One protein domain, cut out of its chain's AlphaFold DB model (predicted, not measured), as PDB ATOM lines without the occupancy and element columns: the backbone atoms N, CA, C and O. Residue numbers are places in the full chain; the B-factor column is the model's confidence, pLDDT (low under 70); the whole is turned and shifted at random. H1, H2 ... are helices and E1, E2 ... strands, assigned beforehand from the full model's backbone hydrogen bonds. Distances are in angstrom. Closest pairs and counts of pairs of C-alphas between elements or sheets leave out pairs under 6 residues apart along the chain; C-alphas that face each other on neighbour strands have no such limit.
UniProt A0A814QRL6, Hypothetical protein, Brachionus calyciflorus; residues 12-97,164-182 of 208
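This is residues 12 to 97 and 164 to 182 of the 208 residues of the protein "Hypothetical protein" of Brachionus calyciflorus (UniProt A0A814QRL6). A single strongly twisted sheet of six strands is built along the long strand E3, with two short helices, H1 by E4 and H2 by E1 and E5, packed on the same face of it, while H3 only grazes it beside E5. The turn between E2 and E3 makes one end of the longest axis, and the long loop of residues 39 to 51 lies towards the other. The printed part has 105 residues with three named helices and six named strands; along the chain E1 to E4 come first, then H1, E5, H2, H3 and last E6; the sheet is branched, with E1 and E3, E2 and E3, and E3 and E4 antiparallel and E1 and E5, and E5 and E6 parallel, and the class is mixed, helices and strands. The whole is compact, with a radius of gyration of the C-alphas of 13.6 A and spans of 41 by 29 by 27 A.

E1, residues 13 to 18, begins with C-alpha 13 at (226.722, 250.555, 377.140), is 17.0 A long and runs on into E2, residues 21 to 24, at 30 degrees. E3, residues 27 to 38, is the longest strand at 33.9 A. E4, residues 52 to 61, is 25.6 A long and bends by 62 degrees at residue 55. H1, residues 70 to 77, is 11.2 A long. E5, residues 80 to 86, is 17.9 A long, and H2, residues 88 to 94, is 10.2 A long. H3 is residues 174 to 177, and E6, residues 178 to 180, ends with C-alpha 180 at (212.371, 262.301, 373.205).

E1 and E2 lie on one side of E3, E4 on the other side. E2, E3 and E4 form a meander, each strand the antiparallel neighbour of the one before; N 23 and O 29 are 2.9 A apart, and N 34 and O 56 are 2.8 A apart. E1 and E3 are antiparallel, with N 17 and O 35 at 2.8 A. E5 is parallel to E1, with N 16 and O 83 at 2.9 A, and parallel to the edge strand E6, with N 179 and O 84 at 2.8 A. H1 has a height over the sheet of 6.5 A; the closest C-alphas of E4 and H1, those of Ala 55 and Met 72, are 6.6 A apart. H2 has a height of 6.4 A; the closest C-alphas of E1 and H2, those of Thr 18 and Ala 90, are 6.5 A apart. H1 and H2 are apart. The closest C-alphas of E5 and H3, those of Ala 83 and Ser 177, are 4.5 A apart. In H2 every O i to N i+4 pair is within hydrogen-bond range, in H1 3 of 4, and H3 is too short for such a pair.

The two C-alphas farthest apart, those of Lys 26 and Glu 40, are 41.0 A apart. Residues 98 to 163 are not printed, and C-alphas 97 and 164 are 8.5 A apart across this cut. The link from E3 to E4 is long. The mean pLDDT of the printed part is 82.5; residues 25 to 26 and 67 to 79 are under 70.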
ATOM      1  N   PHE A  12     230.032 247.121 377.803       83.06
ATOM      2  CA  PHE A  12     229.703 248.214 376.893       83.06
ATOM      3  C   PHE A  12     228.264 248.654 377.126       83.06
ATOM      4  O   PHE A  12     227.368 247.825 377.357       83.06
ATOM      5  N   THR A  13     228.046 249.959 377.056       87.94
ATOM      6  CA  THR A  13     226.722 250.555 377.140       87.94
ATOM      7  C   THR A  13     226.241 250.957 375.756       87.94
ATOM      8  O   THR A  13     226.976 251.532 374.952       87.94
ATOM      9  N   PHE A  14     224.968 250.681 375.487       89.38
ATOM     10  CA  PHE A  14     224.387 250.904 374.170       89.38
ATOM     11  C   PHE A  14     223.221 251.874 374.207       89.38
ATOM     12  O   PHE A  14     222.430 251.917 375.158       89.38
ATOM     13  N   LEU A  15     223.099 252.620 373.117       90.25
ATOM     14  CA  LEU A  15     221.909 253.360 372.748       90.25
ATOM     15  C   LEU A  15     221.276 252.692 371.530       90.25
ATOM     16  O   LEU A  15     221.964 252.398 370.556       90.25
ATOM     17  N   ILE A  16     219.965 252.472 371.575       90.50
ATOM     18  CA  ILE A  16     219.221 251.879 370.463       90.50
ATOM     19  C   ILE A  16     218.471 252.945 369.664       90.50
ATOM     20  O   ILE A  16     217.868 253.867 370.224       90.50
ATOM     21  N   LYS A  17     218.499 252.800 368.342       89.62
ATOM     22  CA  LYS A  17     217.732 253.589 367.383       89.62
ATOM     23  C   LYS A  17     217.045 252.661 366.396       89.62
ATOM     24  O   LYS A  17     217.536 251.577 366.095       89.62
ATOM     25  N   THR A  18     215.911 253.099 365.883       88.00
ATOM     26  CA  THR A  18     215.286 252.477 364.719       88.00
ATOM     27  C   THR A  18     214.501 253.529 363.962       88.00
ATOM     28  O   THR A  18     213.925 254.435 364.574       88.00
ATOM     29  N   ASP A  19     214.527 253.407 362.646       82.56
ATOM     30  CA  ASP A  19     213.782 254.251 361.733       82.56
ATOM     31  C   ASP A  19     213.185 253.385 360.625       82.56
ATOM     32  O   ASP A  19     213.738 252.335 360.289       82.56
ATOM     33  N   GLY A  20     212.035 253.796 360.108       81.56
ATOM     34  CA  GLY A  20     211.347 253.096 359.036       81.56
ATOM     35  C   GLY A  20     211.793 253.634 357.689       81.56
ATOM     36  O   GLY A  20     211.612 254.812 357.403       81.56
ATOM     37  N   ILE A  21     212.333 252.762 356.844       81.94
ATOM     38  CA  ILE A  21     212.714 253.099 355.474       81.94
ATOM     39  C   ILE A  21     211.682 252.476 354.538       81.94
ATOM     40  O   ILE A  21     211.578 251.252 354.453       81.94
ATOM     41  N   GLU A  22     210.907 253.305 353.842       79.00
ATOM     42  CA  GLU A  22     210.009 252.841 352.781       79.00
ATOM     43  C   GLU A  22     210.834 252.372 351.578       79.00
ATOM     44  O   GLU A  22     211.721 253.078 351.100       79.00
ATOM     45  N   MET A  23     210.572 251.156 351.095       71.94
ATOM     46  CA  MET A  23     211.334 250.576 349.983       71.94
ATOM     47  C   MET A  23     210.869 251.095 348.624       71.94
ATOM     48  O   MET A  23     211.675 251.228 347.703       71.94
ATOM     49  N   CYS A  24     209.567 251.342 348.480       70.69
ATOM     50  CA  CYS A  24     208.937 251.675 347.211       70.69
ATOM     51  C   CYS A  24     207.775 252.644 347.437       70.69
ATOM     52  O   CYS A  24     206.888 252.359 348.226       70.69
ATOM     53  N   ASN A  25     207.665 253.691 346.619       65.88
ATOM     54  CA  ASN A  25     206.539 254.639 346.693       65.88
ATOM     55  C   ASN A  25     205.161 254.016 346.369       65.88
ATOM     56  O   ASN A  25     204.138 254.679 346.501       65.88
ATOM     57  N   LYS A  26     205.133 252.782 345.844       66.00
ATOM     58  CA  LYS A  26     203.916 252.082 345.391       66.00
ATOM     59  C   LYS A  26     203.508 250.903 346.274       66.00
ATOM     60  O   LYS A  26     202.424 250.367 346.069       66.00
ATOM     61  N   SER A  27     204.365 250.456 347.187       70.38
ATOM     62  CA  SER A  27     204.043 249.369 348.108       70.38
ATOM     63  C   SER A  27     204.380 249.794 349.523       70.38
ATOM     64  O   SER A  27     205.432 250.378 349.749       70.38
ATOM     65  N   ASP A  28     203.546 249.422 350.491       71.81
ATOM     66  CA  ASP A  28     203.769 249.779 351.898       71.81
ATOM     67  C   ASP A  28     204.936 248.986 352.528       71.81
ATOM     68  O   ASP A  28     205.106 248.962 353.745       71.81
ATOM     69  N   ASN A  29     205.772 248.325 351.722       80.88
ATOM     70  CA  ASN A  29     206.927 247.582 352.203       80.88
ATOM     71  C   ASN A  29     207.942 248.539 352.824       80.88
ATOM     72  O   ASN A  29     208.455 249.448 352.167       80.88
ATOM     73  N   SER A  30     208.279 248.279 354.079       83.62
ATOM     74  CA  SER A  30     209.249 249.057 354.827       83.62
ATOM     75  C   SER A  30     210.262 248.168 355.538       83.62
ATOM     76  O   SER A  30     209.978 247.036 355.947       83.62
ATOM     77  N   ILE A  31     211.470 248.704 355.663       86.38
ATOM     78  CA  ILE A  31     212.605 248.090 356.337       86.38
ATOM     79  C   ILE A  31     212.876 248.874 357.612       86.38
ATOM     80  O   ILE A  31     212.980 250.096 357.597       86.38
ATOM     81  N   TRP A  32     213.033 248.148 358.709       87.06
ATOM     82  CA  TRP A  32     213.270 248.696 360.034       87.06
ATOM     83  C   TRP A  32     214.537 248.073 360.615       87.06
ATOM     84  O   TRP A  32     214.479 246.987 361.207       87.06
ATOM     85  N   PRO A  33     215.705 248.711 360.425       87.69
ATOM     86  CA  PRO A  33     216.919 248.308 361.110       87.69
ATOM     87  C   PRO A  33     216.848 248.707 362.588       87.69
ATOM     88  O   PRO A  33     216.419 249.808 362.947       87.69
ATOM     89  N   MET A  34     217.306 247.810 363.453       86.94
ATOM     90  CA  MET A  34     217.559 248.085 364.863       86.94
ATOM     91  C   MET A  34     219.050 248.369 365.013       86.94
ATOM     92  O   MET A  34     219.880 247.463 364.945       86.94
ATOM     93  N   ILE A  35     219.386 249.641 365.178       88.94
ATOM     94  CA  ILE A  35     220.760 250.133 365.209       88.94
ATOM     95  C   ILE A  35     221.163 250.346 366.665       88.94
ATOM     96  O   ILE A  35     220.458 251.014 367.422       88.94
ATOM     97  N   LEU A  36     222.305 249.796 367.054       89.50
ATOM     98  CA  LEU A  36     222.946 250.021 368.339       89.50
ATOM     99  C   LEU A  36     224.162 250.927 368.158       89.50
ATOM    100  O   LEU A  36     224.954 250.763 367.234       89.50
ATOM    101  N   VAL A  37     224.305 251.869 369.079       90.50
ATOM    102  CA  VAL A  37     225.414 252.818 369.159       90.50
ATOM    103  C   VAL A  37     226.146 252.584 370.472       90.50
ATOM    104  O   VAL A  37     225.510 252.565 371.526       90.50
ATOM    105  N   ILE A  38     227.466 252.426 370.408       90.38
ATOM    106  CA  ILE A  38     228.337 252.249 371.577       90.38
ATOM    107  C   ILE A  38     228.584 253.619 372.218       90.38
ATOM    108  O   ILE A  38     229.050 254.543 371.546       90.38
ATOM    109  N   ASN A  39     228.286 253.787 373.507       88.94
ATOM    110  CA  ASN A  39     228.459 255.096 374.153       88.94
ATOM    111  C   ASN A  39     229.912 255.394 374.537       88.94
ATOM    112  O   ASN A  39     230.262 256.559 374.704       88.94
ATOM    113  N   GLU A  40     230.766 254.384 374.670       89.25
ATOM    114  CA  GLU A  40     232.178 254.554 375.027       89.25
ATOM    115  C   GLU A  40     233.002 255.205 373.896       89.25
ATOM    116  O   GLU A  40     234.086 255.730 374.144       89.25
ATOM    117  N   ILE A  41     232.481 255.231 372.664       89.88
ATOM    118  CA  ILE A  41     233.094 255.923 371.519       89.88
ATOM    119  C   ILE A  41     232.860 257.446 371.646       89.88
ATOM    120  O   ILE A  41     231.804 257.856 372.131       89.88
ATOM    121  N   PRO A  42     233.780 258.328 371.213       90.12
ATOM    122  CA  PRO A  42     233.537 259.774 371.170       90.12
ATOM    123  C   PRO A  42     232.330 260.160 370.300       90.12
ATOM    124  O   PRO A  42     232.112 259.578 369.239       90.12
ATOM    125  N   LEU A  43     231.556 261.170 370.725       84.81
ATOM    126  CA  LEU A  43     230.288 261.581 370.089       84.81
ATOM    127  C   LEU A  43     230.381 261.774 368.568       84.81
ATOM    128  O   LEU A  43     229.486 261.342 367.848       84.81
ATOM    129  N   GLU A  44     231.467 262.380 368.096       85.75
ATOM    130  CA  GLU A  44     231.707 262.688 366.679       85.75
ATOM    131  C   GLU A  44     231.842 261.431 365.809       85.75
ATOM    132  O   GLU A  44     231.524 261.451 364.625       85.75
ATOM    133  N   GLN A  45     232.267 260.317 366.408       88.88
ATOM    134  CA  GLN A  45     232.541 259.062 365.713       88.88
ATOM    135  C   GLN A  45     231.441 258.018 365.933       88.88
ATOM    136  O   GLN A  45     231.347 257.063 365.164       88.88
ATOM    137  N   ARG A  46     230.579 258.196 366.945       87.88
ATOM    138  CA  ARG A  46     229.519 257.237 367.323       87.88
ATOM    139  C   ARG A  46     228.564 256.872 366.188       87.88
ATOM    140  O   ARG A  46     228.019 255.777 366.197       87.88
ATOM    141  N   ILE A  47     228.304 257.802 365.269       80.50
ATOM    142  CA  ILE A  47     227.315 257.640 364.187       80.50
ATOM    143  C   ILE A  47     228.009 257.297 362.848       80.50
ATOM    144  O   ILE A  47     227.355 257.219 361.814       80.50
ATOM    145  N   SER A  48     229.326 257.046 362.849       86.44
ATOM    146  CA  SER A  48     230.010 256.493 361.672       86.44
ATOM    147  C   SER A  48     229.533 255.067 361.390       86.44
ATOM    148  O   SER A  48     229.280 254.309 362.327       86.44
ATOM    149  N   PHE A  49     229.468 254.681 360.112       82.06
ATOM    150  CA  PHE A  49     229.080 253.328 359.695       82.06
ATOM    151  C   PHE A  49     229.947 252.234 360.335       82.06
ATOM    152  O   PHE A  49     229.427 251.173 360.665       82.06
ATOM    153  N   ASP A  50     231.225 252.518 360.590       86.38
ATOM    154  CA  ASP A  50     232.159 251.572 361.216       86.38
ATOM    155  C   ASP A  50     231.883 251.338 362.711       86.38
ATOM    156  O   ASP A  50     232.334 250.350 363.287       86.38
ATOM    157  N   ASN A  51     231.136 252.246 363.350       86.12
ATOM    158  CA  ASN A  51     230.931 252.294 364.800       86.12
ATOM    159  C   ASN A  51     229.483 251.998 365.225       86.12
ATOM    160  O   ASN A  51     229.173 252.016 366.420       86.12
ATOM    161  N   ILE A  52     228.595 251.728 364.263       87.00
ATOM    162  CA  ILE A  52     227.217 251.305 364.518       87.00
ATOM    163  C   ILE A  52     227.087 249.792 364.357       87.00
ATOM    164  O   ILE A  52     227.661 249.183 363.461       87.00
ATOM    165  N   ILE A  53     226.279 249.174 365.213       87.75
ATOM    166  CA  ILE A  53     225.980 247.745 365.136       87.75
ATOM    167  C   ILE A  53     224.532 247.586 364.694       87.75
ATOM    168  O   ILE A  53     223.617 248.073 365.354       87.75
ATOM    169  N   ILE A  54     224.298 246.866 363.600       86.50
ATOM    170  CA  ILE A  54     222.943 246.475 363.202       86.50
ATOM    171  C   ILE A  54     222.585 245.206 363.980       86.50
ATOM    172  O   ILE A  54     223.027 244.112 363.647       86.50
ATOM    173  N   ALA A  55     221.797 245.360 365.042       81.44
ATOM    174  CA  ALA A  55     221.398 244.259 365.920       81.44
ATOM    175  C   ALA A  55     220.226 243.435 365.373       81.44
ATOM    176  O   ALA A  55     219.939 242.349 365.873       81.44
ATOM    177  N   GLY A  56     219.522 243.954 364.372       80.88
ATOM    178  CA  GLY A  56     218.417 243.258 363.735       80.88
ATOM    179  C   GLY A  56     217.849 244.040 362.564       80.88
ATOM    180  O   GLY A  56     218.020 245.255 362.465       80.88
ATOM    181  N   LEU A  57     217.153 243.324 361.686       83.94
ATOM    182  CA  LEU A  57     216.459 243.880 360.534       83.94
ATOM    183  C   LEU A  57     215.058 243.280 360.476       83.94
ATOM    184  O   LEU A  57     214.909 242.058 360.479       83.94
ATOM    185  N   SER A  58     214.036 244.128 360.425       83.12
ATOM    186  CA  SER A  58     212.659 243.696 360.197       83.12
ATOM    187  C   SER A  58     212.162 244.258 358.875       83.12
ATOM    188  O   SER A  58     212.279 245.456 358.629       83.12
ATOM    189  N   VAL A  59     211.619 243.392 358.023       82.38
ATOM    190  CA  VAL A  59     210.958 243.782 356.773       82.38
ATOM    191  C   VAL A  59     209.478 243.481 356.938       82.38
ATOM    192  O   VAL A  59     209.112 242.359 357.288       82.38
ATOM    193  N   ALA A  60     208.630 244.480 356.726       78.50
ATOM    194  CA  ALA A  60     207.191 244.341 356.890       78.50
ATOM    195  C   ALA A  60     206.432 245.144 355.836       78.50
ATOM    196  O   ALA A  60     206.904 246.171 355.356       78.50
ATOM    197  N   ASN A  61     205.224 244.681 355.517       75.44
ATOM    198  CA  ASN A  61     204.249 245.479 354.788       75.44
ATOM    199  C   ASN A  61     203.551 246.408 355.798       75.44
ATOM    200  O   ASN A  61     202.747 245.960 356.618       75.44
ATOM    201  N   GLY A  62     203.938 247.676 355.814       78.62
ATOM    202  CA  GLY A  62     203.583 248.661 356.827       78.62
ATOM    203  C   GLY A  62     204.462 248.565 358.077       78.62
ATOM    204  O   GLY A  62     205.652 248.272 358.014       78.62
ATOM    205  N   LYS A  63     203.883 248.839 359.251       76.50
ATOM    206  CA  LYS A  63     204.628 248.905 360.519       76.50
ATOM    207  C   LYS A  63     204.913 247.502 361.080       76.50
ATOM    208  O   LYS A  63     203.957 246.765 361.328       76.50
ATOM    209  N   PRO A  64     206.177 247.144 361.367       77.31
ATOM    210  CA  PRO A  64     206.523 245.817 361.862       77.31
ATOM    211  C   PRO A  64     206.078 245.602 363.309       77.31
ATOM    212  O   PRO A  64     206.057 246.526 364.130       77.31
ATOM    213  N   ASN A  65     205.813 244.339 363.648       74.12
ATOM    214  CA  ASN A  65     205.769 243.895 365.036       74.12
ATOM    215  C   ASN A  65     207.192 243.551 365.502       74.12
ATOM    216  O   ASN A  65     207.667 242.429 365.338       74.12
ATOM    217  N   LEU A  66     207.871 244.535 366.092       71.88
ATOM    218  CA  LEU A  66     209.269 244.410 366.519       71.88
ATOM    219  C   LEU A  66     209.458 243.536 367.772       71.88
ATOM    220  O   LEU A  66     210.589 243.197 368.111       71.88
ATOM    221  N   ASN A  67     208.381 243.106 368.441       66.44
ATOM    222  CA  ASN A  67     208.494 242.224 369.612       66.44
ATOM    223  C   ASN A  67     208.815 240.773 369.247       66.44
ATOM    224  O   ASN A  67     209.269 240.022 370.105       66.44
ATOM    225  N   GLY A  68     208.624 240.381 367.982       62.88
ATOM    226  CA  GLY A  68     209.014 239.060 367.485       62.88
ATOM    227  C   GLY A  68     210.532 238.854 367.380       62.88
ATOM    228  O   GLY A  68     210.980 237.738 367.131       62.88
ATOM    229  N   LEU A  69     211.344 239.898 367.589       65.88
ATOM    230  CA  LEU A  69     212.807 239.855 367.478       65.88
ATOM    231  C   LEU A  69     213.471 239.258 368.733       65.88
ATOM    232  O   LEU A  69     214.360 239.858 369.332       65.88
ATOM    233  N   ILE A  70     213.059 238.049 369.125       59.19
ATOM    234  CA  ILE A  70     213.536 237.318 370.318       59.19
ATOM    235  C   ILE A  70     215.073 237.225 370.360       59.19
ATOM    236  O   ILE A  70     215.670 237.324 371.431       59.19
ATOM    237  N   TRP A  71     215.725 237.122 369.199       59.56
ATOM    238  CA  TRP A  71     217.185 237.078 369.057       59.56
ATOM    239  C   TRP A  71     217.898 238.307 369.638       59.56
ATOM    240  O   TRP A  71     218.970 238.178 370.228       59.56
ATOM    241  N   MET A  72     217.274 239.487 369.568       63.44
ATOM    242  CA  MET A  72     217.826 240.701 370.174       63.44
ATOM    243  C   MET A  72     217.903 240.596 371.697       63.44
ATOM    244  O   MET A  72     218.819 241.144 372.301       63.44
ATOM    245  N   LYS A  73     216.975 239.873 372.334       62.81
ATOM    246  CA  LYS A  73     216.945 239.732 373.794       62.81
ATOM    247  C   LYS A  73     218.189 239.010 374.313       62.81
ATOM    248  O   LYS A  73     218.739 239.418 375.330       62.81
ATOM    249  N   ALA A  74     218.653 237.980 373.603       59.94
ATOM    250  CA  ALA A  74     219.863 237.241 373.965       59.94
ATOM    251  C   ALA A  74     221.130 238.096 373.806       59.94
ATOM    252  O   ALA A  74     221.970 238.114 374.703       59.94
ATOM    253  N   PHE A  75     221.237 238.850 372.706       63.81
ATOM    254  CA  PHE A  75     222.386 239.722 372.450       63.81
ATOM    255  C   PHE A  75     222.458 240.886 373.448       63.81
ATOM    256  O   PHE A  75     223.516 241.174 374.006       63.81
ATOM    257  N   ILE A  76     221.313 241.517 373.731       60.97
ATOM    258  CA  ILE A  76     221.241 242.677 374.621       60.97
ATOM    259  C   ILE A  76     221.377 242.267 376.089       60.97
ATOM    260  O   ILE A  76     221.930 243.038 376.853       60.97
ATOM    261  N   ASN A  77     220.961 241.069 376.516       59.06
ATOM    262  CA  ASN A  77     221.124 240.658 377.921       59.06
ATOM    263  C   ASN A  77     222.590 240.543 378.376       59.06
ATOM    264  O   ASN A  77     222.857 240.628 379.572       59.06
ATOM    265  N   MET A  78     223.530 240.362 377.444       55.75
ATOM    266  CA  MET A  78     224.970 240.352 377.733       55.75
ATOM    267  C   MET A  78     225.569 241.766 377.845       55.75
ATOM    268  O   MET A  78     226.738 241.915 378.195       55.75
ATOM    269  N   GLN A  79     224.792 242.804 377.530       67.62
ATOM    270  CA  GLN A  79     225.221 244.193 377.370       67.62
ATOM    271  C   GLN A  79     224.262 245.135 378.123       67.62
ATOM    272  O   GLN A  79     223.158 244.756 378.508       67.62
ATOM    273  N   ILE A  80     224.660 246.382 378.384       81.88
ATOM    274  CA  ILE A  80     223.803 247.316 379.132       81.88
ATOM    275  C   ILE A  80     223.153 248.292 378.149       81.88
ATOM    276  O   ILE A  80     223.756 249.286 377.747       81.88
ATOM    277  N   LEU A  81     221.901 248.029 377.760       85.94
ATOM    278  CA  LEU A  81     221.109 249.004 377.009       85.94
ATOM    279  C   LEU A  81     220.592 250.090 377.956       85.94
ATOM    280  O   LEU A  81     219.704 249.833 378.769       85.94
ATOM    281  N   ILE A  82     221.125 251.305 377.830       87.12
ATOM    282  CA  ILE A  82     220.801 252.406 378.748       87.12
ATOM    283  C   ILE A  82     219.683 253.309 378.229       87.12
ATOM    284  O   ILE A  82     218.912 253.849 379.026       87.12
ATOM    285  N   ALA A  83     219.583 253.486 376.908       91.12
ATOM    286  CA  ALA A  83     218.682 254.466 376.319       91.12
ATOM    287  C   ALA A  83     218.211 254.093 374.910       91.12
ATOM    288  O   ALA A  83     218.908 253.412 374.160       91.12
ATOM    289  N   GLY A  84     217.021 254.573 374.558       91.75
ATOM    290  CA  GLY A  84     216.456 254.477 373.216       91.75
ATOM    291  C   GLY A  84     216.073 255.854 372.686       91.75
ATOM    292  O   GLY A  84     215.505 256.670 373.420       91.75
ATOM    293  N   VAL A  85     216.383 256.121 371.420       91.94
ATOM    294  CA  VAL A  85     215.922 257.313 370.694       91.94
ATOM    295  C   VAL A  85     215.134 256.819 369.492       91.94
ATOM    296  O   VAL A  85     215.678 256.144 368.621       91.94
ATOM    297  N   PHE A  86     213.848 257.142 369.459       90.94
ATOM    298  CA  PHE A  86     212.936 256.676 368.423       90.94
ATOM    299  C   PHE A  86     212.024 257.821 368.000       90.94
ATOM    300  O   PHE A  86     211.483 258.516 368.870       90.94
ATOM    301  N   ASP A  87     211.770 257.953 366.698       89.12
ATOM    302  CA  ASP A  87     210.683 258.813 366.235       89.12
ATOM    303  C   ASP A  87     209.326 258.273 366.735       89.12
ATOM    304  O   ASP A  87     209.178 257.114 367.136       89.12
ATOM    305  N   LYS A  88     208.298 259.120 366.751       87.69
ATOM    306  CA  LYS A  88     206.965 258.830 367.290       87.69
ATOM    307  C   LYS A  88     206.363 257.517 366.758       87.69
ATOM    308  O   LYS A  88     205.817 256.782 367.593       87.69
ATOM    309  N   PRO A  89     206.422 257.181 365.451       87.12
ATOM    310  CA  PRO A  89     205.906 255.915 364.933       87.12
ATOM    311  C   PRO A  89     206.748 254.725 365.397       87.12
ATOM    312  O   PRO A  89     206.193 253.764 365.929       87.12
ATOM    313  N   ALA A  90     208.073 254.827 365.280       88.81
ATOM    314  CA  ALA A  90     209.028 253.805 365.695       88.81
ATOM    315  C   ALA A  90     208.862 253.442 367.177       88.81
ATOM    316  O   ALA A  90     208.684 252.285 367.550       88.81
ATOM    317  N   ARG A  91     208.783 254.468 368.025       91.12
ATOM    318  CA  ARG A  91     208.546 254.376 369.466       91.12
ATOM    319  C   ARG A  91     207.263 253.618 369.799       91.12
ATOM    320  O   ARG A  91     207.238 252.827 370.735       91.12
ATOM    321  N   SER A  92     206.190 253.882 369.051       90.56
ATOM    322  CA  SER A  92     204.900 253.208 369.231       90.56
ATOM    323  C   SER A  92     204.999 251.711 368.939       90.56
ATOM    324  O   SER A  92     204.400 250.923 369.670       90.56
ATOM    325  N   CYS A  93     205.768 251.322 367.920       88.81
ATOM    326  CA  CYS A  93     205.990 249.926 367.555       88.81
ATOM    327  C   CYS A  93     206.917 249.207 368.541       88.81
ATOM    328  O   CYS A  93     206.542 248.170 369.080       88.81
ATOM    329  N   VAL A  94     208.090 249.776 368.829       89.00
ATOM    330  CA  VAL A  94     209.108 249.165 369.702       89.00
ATOM    331  C   VAL A  94     208.590 248.952 371.125       89.00
ATOM    332  O   VAL A  94     208.886 247.940 371.753       89.00
ATOM    333  N   LEU A  95     207.830 249.914 371.652       91.12
ATOM    334  CA  LEU A  95     207.376 249.889 373.042       91.12
ATOM    335  C   LEU A  95     205.955 249.352 373.219       91.12
ATOM    336  O   LEU A  95     205.421 249.462 374.321       91.12
ATOM    337  N   ASN A  96     205.321 248.822 372.165       91.44
ATOM    338  CA  ASN A  96     203.900 248.455 372.186       91.44
ATOM    339  C   ASN A  96     203.026 249.553 372.790       91.44
ATOM    340  O   ASN A  96     202.166 249.342 373.644       91.44
ATOM    341  N   PHE A  97     203.271 250.769 372.321       92.81
ATOM    342  CA  PHE A  97     202.622 251.963 372.815       92.81
ATOM    343  C   PHE A  97     201.645 252.507 371.776       92.81
ATOM    344  O   PHE A  97     201.691 252.161 370.591       92.81
ATOM    345  N   SER A 164     206.563 245.164 376.047       88.50
ATOM    346  CA  SER A 164     207.573 245.450 375.020       88.50
ATOM    347  C   SER A 164     208.840 244.633 375.223       88.50
ATOM    348  O   SER A 164     209.234 244.378 376.361       88.50
ATOM    349  N   ILE A 165     209.535 244.306 374.130       84.06
ATOM    350  CA  ILE A 165     210.832 243.611 374.192       84.06
ATOM    351  C   ILE A 165     211.878 244.387 375.005       84.06
ATOM    352  O   ILE A 165     212.670 243.788 375.727       84.06
ATOM    353  N   LEU A 166     211.855 245.723 374.940       86.38
ATOM    354  CA  LEU A 166     212.772 246.558 375.716       86.38
ATOM    355  C   LEU A 166     212.385 246.635 377.194       86.38
ATOM    356  O   LEU A 166     213.259 246.781 378.039       86.38
ATOM    357  N   GLY A 167     211.096 246.514 377.522       87.00
ATOM    358  CA  GLY A 167     210.626 246.466 378.908       87.00
ATOM    359  C   GLY A 167     211.033 245.195 379.659       87.00
ATOM    360  O   GLY A 167     210.987 245.184 380.885       87.00
ATOM    361  N   ASP A 168     211.449 244.150 378.939       84.56
ATOM    362  CA  ASP A 168     211.968 242.902 379.508       84.56
ATOM    363  C   ASP A 168     213.443 242.976 379.916       84.56
ATOM    364  O   ASP A 168     213.942 242.066 380.585       84.56
ATOM    365  N   LEU A 169     214.165 244.011 379.485       84.06
ATOM    366  CA  LEU A 169     215.591 244.144 379.752       84.06
ATOM    367  C   LEU A 169     215.824 244.636 381.181       84.06
ATOM    368  O   LEU A 169     215.191 245.581 381.647       84.06
ATOM    369  N   LYS A 170     216.807 244.039 381.860       81.81
ATOM    370  CA  LYS A 170     217.095 244.294 383.282       81.81
ATOM    371  C   LYS A 170     217.354 245.769 383.613       81.81
ATOM    372  O   LYS A 170     216.962 246.229 384.681       81.81
ATOM    373  N   TYR A 171     218.023 246.493 382.715       84.38
ATOM    374  CA  TYR A 171     218.479 247.870 382.944       84.38
ATOM    375  C   TYR A 171     217.731 248.918 382.108       84.38
ATOM    376  O   TYR A 171     218.107 250.087 382.125       84.38
ATOM    377  N   TYR A 172     216.667 248.526 381.399       88.25
ATOM    378  CA  TYR A 172     215.914 249.436 380.542       88.25
ATOM    379  C   TYR A 172     214.511 249.670 381.092       88.25
ATOM    380  O   TYR A 172     213.701 248.754 381.213       88.25
ATOM    381  N   CYS A 173     214.182 250.928 381.375       90.75
ATOM    382  CA  CYS A 173     212.825 251.326 381.723       90.75
ATOM    383  C   CYS A 173     212.203 252.091 380.546       90.75
ATOM    384  O   CYS A 173     212.651 253.202 380.260       90.75
ATOM    385  N   PRO A 174     211.133 251.592 379.895       91.69
ATOM    386  CA  PRO A 174     210.517 252.256 378.743       91.69
ATOM    387  C   PRO A 174     210.204 253.743 378.937       91.69
ATOM    388  O   PRO A 174     210.392 254.536 378.015       91.69
ATOM    389  N   VAL A 175     209.769 254.140 380.133       92.88
ATOM    390  CA  VAL A 175     209.420 255.530 380.458       92.88
ATOM    391  C   VAL A 175     210.654 256.403 380.656       92.88
ATOM    392  O   VAL A 175     210.669 257.544 380.197       92.88
ATOM    393  N   GLN A 176     211.675 255.901 381.350       92.06
ATOM    394  CA  GLN A 176     212.848 256.688 381.738       92.06
ATOM    395  C   GLN A 176     213.937 256.636 380.662       92.06
ATOM    396  O   GLN A 176     214.376 257.687 380.201       92.06
ATOM    397  N   SER A 177     214.292 255.434 380.207       93.19
ATOM    398  CA  SER A 177     215.358 255.156 379.239       93.19
ATOM    399  C   SER A 177     215.021 255.599 377.813       93.19
ATOM    400  O   SER A 177     215.919 255.917 377.038       93.19
ATOM    401  N   THR A 178     213.738 255.666 377.438       93.56
ATOM    402  CA  THR A 178     213.367 256.193 376.114       93.56
ATOM    403  C   THR A 178     213.378 257.717 376.136       93.56
ATOM    404  O   THR A 178     212.565 258.352 376.815       93.56
ATOM    405  N   SER A 179     214.286 258.315 375.382       92.00
ATOM    406  CA  SER A 179     214.401 259.763 375.216       92.00
ATOM    407  C   SER A 179     213.390 260.305 374.196       92.00
ATOM    408  O   SER A 179     212.806 259.559 373.407       92.00
ATOM    409  N   ILE A 180     213.136 261.614 374.250       90.12
ATOM    410  CA  ILE A 180     212.371 262.301 373.205       90.12
ATOM    411  C   ILE A 180     213.326 262.561 372.050       90.12
ATOM    412  O   ILE A 180     214.402 263.115 372.260       90.12
ATOM    413  N   ASP A 181     212.917 262.189 370.843       89.50
ATOM    414  CA  ASP A 181     213.702 262.469 369.654       89.50
ATOM    415  C   ASP A 181     213.728 263.975 369.355       89.50
ATOM    416  O   ASP A 181     212.719 264.583 368.969       89.50
ATOM    417  N   SER A 182     214.899 264.572 369.573       87.56
ATOM    418  CA  SER A 182     215.160 265.989 369.347       87.56
ATOM    419  C   SER A 182     215.161 266.346 367.864       87.56
ATOM    420  O   SER A 182     214.781 267.466 367.527       87.56
TER     421      SER A 182